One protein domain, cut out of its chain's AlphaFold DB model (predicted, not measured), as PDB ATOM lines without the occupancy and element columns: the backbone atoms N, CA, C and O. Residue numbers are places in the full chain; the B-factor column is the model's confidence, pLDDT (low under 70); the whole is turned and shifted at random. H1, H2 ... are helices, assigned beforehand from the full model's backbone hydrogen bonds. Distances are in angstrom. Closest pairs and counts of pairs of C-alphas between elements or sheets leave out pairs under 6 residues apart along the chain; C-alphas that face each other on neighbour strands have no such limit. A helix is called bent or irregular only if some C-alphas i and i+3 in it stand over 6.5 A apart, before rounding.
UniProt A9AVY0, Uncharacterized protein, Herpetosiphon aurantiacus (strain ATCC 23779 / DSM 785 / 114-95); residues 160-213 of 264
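What this domain is: This is residues 160 to 213 of the 264 residues of an uncharacterized protein of Herpetosiphon aurantiacus (strain ATCC 23779 / DSM 785 / 114-95) (UniProt A9AVY0). Picture a flat, open V with unequal arms: the long helix H1 makes one arm, a tight turn of residues 190 to 193 makes the corner, and the shorter helix H2 folds back as the other arm. The two helices come close near the turn, around Leu 188 and Ala 197, and their free-standing parts, residues 160 to 183 and 202 to 213, spread away from each other. The printed part has 54 residues with two named helices, H1 then H2, and no named strand; its class is all helix. It is extended, with a radius of gyration of the C-alphas of 15.7 A and spans of 49 by 28 by 5 A.

How they stand to each other: Start with H1, residues 160 to 189, and cross the tight link to H2, residues 194 to 213. The two run opposite ways at a shallow tilt of 24 degrees. They are close but not clearly touching: their closest C-alphas, those of Leu 188 and Ala 197, are 7.1 A apart. Centre to centre they are 19.7 A apart. In H1 every O i to N i+4 pair is within hydrogen-bond range; in H2, 14 of 16 are.

Where its parts are: Find C-alpha 160 at (12.379, -30.916, 45.701); from there H1 runs 43.1 A to C-alpha 189 at (-29.650, -32.822, 54.962). H2 begins at Ala 194 and runs 29.3 A to C-alpha 213 at (-8.392, -55.684, 50.679). H2 is neither bent nor irregular, but only just: C-alphas 194 and 197 are 6.1 A apart.

The domain as a whole: The two C-alphas farthest apart, those of Glu 160 and Asp 192, are 49.9 A apart. The printed part has no cut. Look in the B-factor column for the model's confidence: the mean pLDDT of the printed part is 80.5, and residues 190 to 199, 210 and 212 are under 70.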
ATOM      1  N   GLU A 160      13.285 -32.055  45.514       95.12
ATOM      2  CA  GLU A 160      12.379 -30.916  45.701       95.12
ATOM      3  C   GLU A 160      11.220 -30.936  44.696       95.12
ATOM      4  O   GLU A 160      10.067 -30.758  45.089       95.12
ATOM      5  N   ALA A 161      11.497 -31.230  43.423       96.06
ATOM      6  CA  ALA A 161      10.469 -31.375  42.398       96.06
ATOM      7  C   ALA A 161       9.519 -32.555  42.681       96.06
ATOM      8  O   ALA A 161       8.308 -32.437  42.494       96.06
ATOM      9  N   GLU A 162      10.049 -33.679  43.166       95.44
ATOM     10  CA  GLU A 162       9.256 -34.841  43.569       95.44
ATOM     11  C   GLU A 162       8.363 -34.514  44.773       95.44
ATOM     12  O   GLU A 162       7.164 -34.782  44.731       95.44
ATOM     13  N   TYR A 163       8.896 -33.844  45.800       95.12
ATOM     14  CA  TYR A 163       8.106 -33.381  46.943       95.12
ATOM     15  C   TYR A 163       7.015 -32.392  46.530       95.12
ATOM     16  O   TYR A 163       5.878 -32.519  46.986       95.12
ATOM     17  N   ALA A 164       7.321 -31.444  45.642       94.81
ATOM     18  CA  ALA A 164       6.334 -30.506  45.117       94.81
ATOM     19  C   ALA A 164       5.208 -31.244  44.379       94.81
ATOM     20  O   ALA A 164       4.028 -30.990  44.632       94.81
ATOM     21  N   ARG A 165       5.552 -32.224  43.536       96.12
ATOM     22  CA  ARG A 165       4.574 -33.035  42.806       96.12
ATOM     23  C   ARG A 165       3.698 -33.871  43.742       96.12
ATOM     24  O   ARG A 165       2.476 -33.825  43.623       96.12
ATOM     25  N   VAL A 166       4.302 -34.576  44.698       95.25
ATOM     26  CA  VAL A 166       3.577 -35.383  45.691       95.25
ATOM     27  C   VAL A 166       2.662 -34.502  46.550       95.25
ATOM     28  O   VAL A 166       1.525 -34.879  46.833       95.25
ATOM     29  N   SER A 167       3.104 -33.296  46.920       95.50
ATOM     30  CA  SER A 167       2.272 -32.355  47.681       95.50
ATOM     31  C   SER A 167       1.059 -31.859  46.885       95.50
ATOM     32  O   SER A 167      -0.047 -31.811  47.428       95.50
ATOM     33  N   ALA A 168       1.233 -31.576  45.588       95.31
ATOM     34  CA  ALA A 168       0.142 -31.175  44.706       95.31
ATOM     35  C   ALA A 168      -0.877 -32.312  44.529       95.31
ATOM     36  O   ALA A 168      -2.080 -32.086  44.658       95.31
ATOM     37  N   GLU A 169      -0.410 -33.546  44.306       94.38
ATOM     38  CA  GLU A 169      -1.268 -34.736  44.211       94.38
ATOM     39  C   GLU A 169      -2.097 -34.945  45.494       94.38
ATOM     40  O   GLU A 169      -3.309 -35.178  45.421       94.38
ATOM     41  N   HIS A 170      -1.493 -34.767  46.675       93.12
ATOM     42  CA  HIS A 170      -2.214 -34.814  47.949       93.12
ATOM     43  C   HIS A 170      -3.267 -33.707  48.091       93.12
ATOM     44  O   HIS A 170      -4.369 -33.974  48.578       93.12
ATOM     45  N   GLU A 171      -2.975 -32.480  47.654       95.12
ATOM     46  CA  GLU A 171      -3.937 -31.376  47.703       95.12
ATOM     47  C   GLU A 171      -5.155 -31.641  46.803       95.12
ATOM     48  O   GLU A 171      -6.301 -31.436  47.222       95.12
ATOM     49  N   PHE A 172      -4.933 -32.160  45.589       95.19
ATOM     50  CA  PHE A 172      -6.014 -32.554  44.681       95.19
ATOM     51  C   PHE A 172      -6.877 -33.674  45.270       95.19
ATOM     52  O   PHE A 172      -8.107 -33.573  45.243       95.19
ATOM     53  N   ALA A 173      -6.258 -34.705  45.852       93.75
ATOM     54  CA  ALA A 173      -6.982 -35.788  46.512       93.75
ATOM     55  C   ALA A 173      -7.840 -35.271  47.682       93.75
ATOM     56  O   ALA A 173      -9.020 -35.608  47.787       93.75
ATOM     57  N   MET A 174      -7.296 -34.381  48.518       93.62
ATOM     58  CA  MET A 174      -8.030 -33.783  49.640       93.62
ATOM     59  C   MET A 174      -9.217 -32.932  49.183       93.62
ATOM     60  O   MET A 174     -10.291 -33.002  49.787       93.62
ATOM     61  N   LYS A 175      -9.065 -32.167  48.095       94.81
ATOM     62  CA  LYS A 175     -10.163 -31.394  47.494       94.81
ATOM     63  C   LYS A 175     -11.298 -32.296  47.003       94.81
ATOM     64  O   LYS A 175     -12.459 -31.989  47.274       94.81
ATOM     65  N   GLN A 176     -10.987 -33.420  46.353       94.81
ATOM     66  CA  GLN A 176     -12.009 -34.387  45.926       94.81
ATOM     67  C   GLN A 176     -12.740 -35.011  47.121       94.81
ATOM     68  O   GLN A 176     -13.970 -35.055  47.135       94.81
ATOM     69  N   ILE A 177     -12.008 -35.425  48.160       93.00
ATOM     70  CA  ILE A 177     -12.606 -35.984  49.384       93.00
ATOM     71  C   ILE A 177     -13.531 -34.957  50.057       93.00
ATOM     72  O   ILE A 177     -14.634 -35.303  50.485       93.00
ATOM     73  N   ALA A 178     -13.122 -33.687  50.123       94.12
ATOM     74  CA  ALA A 178     -13.942 -32.614  50.678       94.12
ATOM     75  C   ALA A 178     -15.226 -32.373  49.863       94.12
ATOM     76  O   ALA A 178     -16.302 -32.256  50.454       94.12
ATOM     77  N   GLN A 179     -15.142 -32.367  48.526       94.75
ATOM     78  CA  GLN A 179     -16.311 -32.244  47.646       94.75
ATOM     79  C   GLN A 179     -17.295 -33.402  47.835       94.75
ATOM     80  O   GLN A 179     -18.484 -33.158  48.046       94.75
ATOM     81  N   VAL A 180     -16.805 -34.647  47.837       93.50
ATOM     82  CA  VAL A 180     -17.635 -35.844  48.059       93.50
ATOM     83  C   VAL A 180     -18.308 -35.796  49.431       93.50
ATOM     84  O   VAL A 180     -19.502 -36.074  49.556       93.50
ATOM     85  N   LYS A 181     -17.577 -35.385  50.475       93.31
ATOM     86  CA  LYS A 181     -18.140 -35.207  51.820       93.31
ATOM     87  C   LYS A 181     -19.254 -34.162  51.828       93.31
ATOM     88  O   LYS A 181     -20.295 -34.392  52.441       93.31
ATOM     89  N   GLN A 182     -19.062 -33.032  51.151       93.44
ATOM     90  CA  GLN A 182     -20.055 -31.965  51.103       93.44
ATOM     91  C   GLN A 182     -21.309 -32.377  50.318       93.44
ATOM     92  O   GLN A 182     -22.416 -32.107  50.781       93.44
ATOM     93  N   SER A 183     -21.168 -33.101  49.200       90.75
ATOM     94  CA  SER A 183     -22.321 -33.670  48.486       90.75
ATOM     95  C   SER A 183     -23.060 -34.713  49.324       90.75
ATOM     96  O   SER A 183     -24.288 -34.735  49.324       90.75
ATOM     97  N   LEU A 184     -22.334 -35.536  50.093       88.06
ATOM     98  CA  LEU A 184     -22.940 -36.513  50.999       88.06
ATOM     99  C   LEU A 184     -23.709 -35.821  52.136       88.06
ATOM    100  O   LEU A 184     -24.820 -36.226  52.460       88.06
ATOM    101  N   MET A 185     -23.152 -34.751  52.720       87.38
ATOM    102  CA  MET A 185     -23.834 -33.958  53.748       87.38
ATOM    103  C   MET A 185     -25.081 -33.255  53.201       87.38
ATOM    104  O   MET A 185     -26.102 -33.263  53.880       87.38
ATOM    105  N   MET A 186     -25.038 -32.703  51.981       86.62
ATOM    106  CA  MET A 186     -26.231 -32.138  51.334       86.62
ATOM    107  C   MET A 186     -27.296 -33.207  51.076       86.62
ATOM    108  O   MET A 186     -28.468 -32.967  51.348       86.62
ATOM    109  N   ALA A 187     -26.901 -34.396  50.610       79.19
ATOM    110  CA  ALA A 187     -27.826 -35.509  50.412       79.19
ATOM    111  C   ALA A 187     -28.458 -35.976  51.735       79.19
ATOM    112  O   ALA A 187     -29.653 -36.259  51.769       79.19
ATOM    113  N   LEU A 188     -27.684 -36.006  52.827       77.00
ATOM    114  CA  LEU A 188     -28.175 -36.320  54.173       77.00
ATOM    115  C   LEU A 188     -29.100 -35.226  54.735       77.00
ATOM    116  O   LEU A 188     -30.091 -35.558  55.371       77.00
ATOM    117  N   GLN A 189     -28.814 -33.942  54.498       81.19
ATOM    118  CA  GLN A 189     -29.650 -32.822  54.962       81.19
ATOM    119  C   GLN A 189     -30.936 -32.642  54.147       81.19
ATOM    120  O   GLN A 189     -31.969 -32.306  54.713       81.19
ATOM    121  N   ALA A 190     -30.896 -32.887  52.834       68.62
ATOM    122  CA  ALA A 190     -32.090 -32.932  51.985       68.62
ATOM    123  C   ALA A 190     -32.976 -34.156  52.287       68.62
ATOM    124  O   ALA A 190     -34.111 -34.253  51.821       68.62
ATOM    125  N   SER A 191     -32.450 -35.103  53.060       52.09
ATOM    126  CA  SER A 191     -33.111 -36.332  53.449       52.09
ATOM    127  C   SER A 191     -33.906 -36.137  54.752       52.09
ATOM    128  O   SER A 191     -33.464 -36.495  55.841       52.09
ATOM    129  N   ASP A 192     -35.179 -35.791  54.576       51.25
ATOM    130  CA  ASP A 192     -36.308 -36.465  55.242       51.25
ATOM    131  C   ASP A 192     -36.482 -37.930  54.718       51.25
ATOM    132  O   ASP A 192     -37.572 -38.498  54.701       51.25
ATOM    133  N   ILE A 193     -35.400 -38.586  54.259       50.81
ATOM    134  CA  ILE A 193     -35.379 -39.905  53.600       50.81
ATOM    135  C   ILE A 193     -34.332 -40.806  54.282       50.81
ATOM    136  O   ILE A 193     -33.365 -41.275  53.682       50.81
ATOM    137  N   ALA A 194     -34.548 -41.105  55.563       50.59
ATOM    138  CA  ALA A 194     -33.671 -41.952  56.381       50.59
ATOM    139  C   ALA A 194     -33.438 -43.384  55.832       50.59
ATOM    140  O   ALA A 194     -32.528 -44.068  56.284       50.59
ATOM    141  N   LYS A 195     -34.216 -43.854  54.844       53.25
ATOM    142  CA  LYS A 195     -34.118 -45.226  54.305       53.25
ATOM    143  C   LYS A 195     -33.157 -45.410  53.125       53.25
ATOM    144  O   LYS A 195     -32.686 -46.519  52.911       53.25
ATOM    145  N   VAL A 196     -32.860 -44.367  52.346       56.19
ATOM    146  CA  VAL A 196     -32.022 -44.506  51.131       56.19
ATOM    147  C   VAL A 196     -30.534 -44.307  51.447       56.19
ATOM    148  O   VAL A 196     -29.676 -44.965  50.858       56.19
ATOM    149  N   ALA A 197     -30.220 -43.464  52.436       58.19
ATOM    150  CA  ALA A 197     -28.851 -43.222  52.889       58.19
ATOM    151  C   ALA A 197     -28.200 -44.466  53.525       58.19
ATOM    152  O   ALA A 197     -27.012 -44.706  53.321       58.19
ATOM    153  N   GLU A 198     -28.979 -45.295  54.227       60.28
ATOM    154  CA  GLU A 198     -28.490 -46.527  54.859       60.28
ATOM    155  C   GLU A 198     -28.004 -47.546  53.809       60.28
ATOM    156  O   GLU A 198     -26.948 -48.165  53.951       60.28
ATOM    157  N   GLN A 199     -28.711 -47.635  52.680       64.06
ATOM    158  CA  GLN A 199     -28.394 -48.573  51.603       64.06
ATOM    159  C   GLN A 199     -27.229 -48.086  50.717       64.06
ATOM    160  O   GLN A 199     -26.398 -48.886  50.281       64.06
ATOM    161  N   GLY A 200     -27.104 -46.769  50.507       72.31
ATOM    162  CA  GLY A 200     -25.961 -46.162  49.811       72.31
ATOM    163  C   GLY A 200     -24.656 -46.209  50.618       72.31
ATOM    164  O   GLY A 200     -23.588 -46.488  50.060       72.31
ATOM    165  N   ALA A 201     -24.740 -46.006  51.938       72.56
ATOM    166  CA  ALA A 201     -23.597 -46.113  52.844       72.56
ATOM    167  C   ALA A 201     -23.056 -47.551  52.906       72.56
ATOM    168  O   ALA A 201     -21.841 -47.748  52.849       72.56
ATOM    169  N   TYR A 202     -23.941 -48.555  52.929       73.94
ATOM    170  CA  TYR A 202     -23.551 -49.968  52.925       73.94
ATOM    171  C   TYR A 202     -22.780 -50.365  51.654       73.94
ATOM    172  O   TYR A 202     -21.725 -50.995  51.734       73.94
ATOM    173  N   ASN A 203     -23.244 -49.931  50.475       74.69
ATOM    174  CA  ASN A 203     -22.574 -50.236  49.204       74.69
ATOM    175  C   ASN A 203     -21.226 -49.517  49.054       74.69
ATOM    176  O   ASN A 203     -20.259 -50.117  48.582       74.69
ATOM    177  N   SER A 204     -21.134 -48.265  49.509       74.81
ATOM    178  CA  SER A 204     -19.886 -47.493  49.455       74.81
ATOM    179  C   SER A 204     -18.828 -48.061  50.409       74.81
ATOM    180  O   SER A 204     -17.665 -48.211  50.030       74.81
ATOM    181  N   ALA A 205     -19.232 -48.472  51.619       75.88
ATOM    182  CA  ALA A 205     -18.349 -49.151  52.567       75.88
ATOM    183  C   ALA A 205     -17.824 -50.483  52.004       75.88
ATOM    184  O   ALA A 205     -16.639 -50.787  52.137       75.88
ATOM    185  N   LEU A 206     -18.671 -51.249  51.310       72.31
ATOM    186  CA  LEU A 206     -18.273 -52.488  50.637       72.31
ATOM    187  C   LEU A 206     -17.256 -52.251  49.516       72.31
ATOM    188  O   LEU A 206     -16.324 -53.039  49.363       72.31
ATOM    189  N   GLN A 207     -17.405 -51.172  48.751       72.62
ATOM    190  CA  GLN A 207     -16.506 -50.863  47.642       72.62
ATOM    191  C   GLN A 207     -15.126 -50.406  48.137       72.62
ATOM    192  O   GLN A 207     -14.112 -50.922  47.667       72.62
ATOM    193  N   ILE A 208     -15.086 -49.532  49.150       72.94
ATOM    194  CA  ILE A 208     -13.838 -49.067  49.779       72.94
ATOM    195  C   ILE A 208     -13.122 -50.234  50.470       72.94
ATOM    196  O   ILE A 208     -11.921 -50.424  50.287       72.94
ATOM    197  N   THR A 209     -13.860 -51.078  51.199       71.12
ATOM    198  CA  THR A 209     -13.282 -52.266  51.852       71.12
ATOM    199  C   THR A 209     -12.706 -53.239  50.819       71.12
ATOM    200  O   THR A 209     -11.622 -53.777  51.022       71.12
ATOM    201  N   ARG A 210     -13.365 -53.429  49.668       66.50
ATOM    202  CA  ARG A 210     -12.854 -54.288  48.583       66.50
ATOM    203  C   ARG A 210     -11.616 -53.714  47.891       66.50
ATOM    204  O   ARG A 210     -10.733 -54.491  47.539       66.50
ATOM    205  N   GLN A 211     -11.519 -52.390  47.746       70.19
ATOM    206  CA  GLN A 211     -10.326 -51.722  47.209       70.19
ATOM    207  C   GLN A 211      -9.120 -51.824  48.150       70.19
ATOM    208  O   GLN A 211      -8.012 -52.059  47.681       70.19
ATOM    209  N   ILE A 212      -9.329 -51.704  49.465       69.81
ATOM    210  CA  ILE A 212      -8.250 -51.813  50.463       69.81
ATOM    211  C   ILE A 212      -7.780 -53.271  50.624       69.81
ATOM    212  O   ILE A 212      -6.595 -53.514  50.835       69.81
ATOM    213  N   VAL A 213      -8.689 -54.246  50.503       73.56
ATOM    214  CA  VAL A 213      -8.392 -55.684  50.679       73.56
ATOM    215  C   VAL A 213      -7.937 -56.370  49.373       73.56
ATOM    216  O   VAL A 213      -7.447 -57.494  49.409       73.56
TER     217      VAL A 213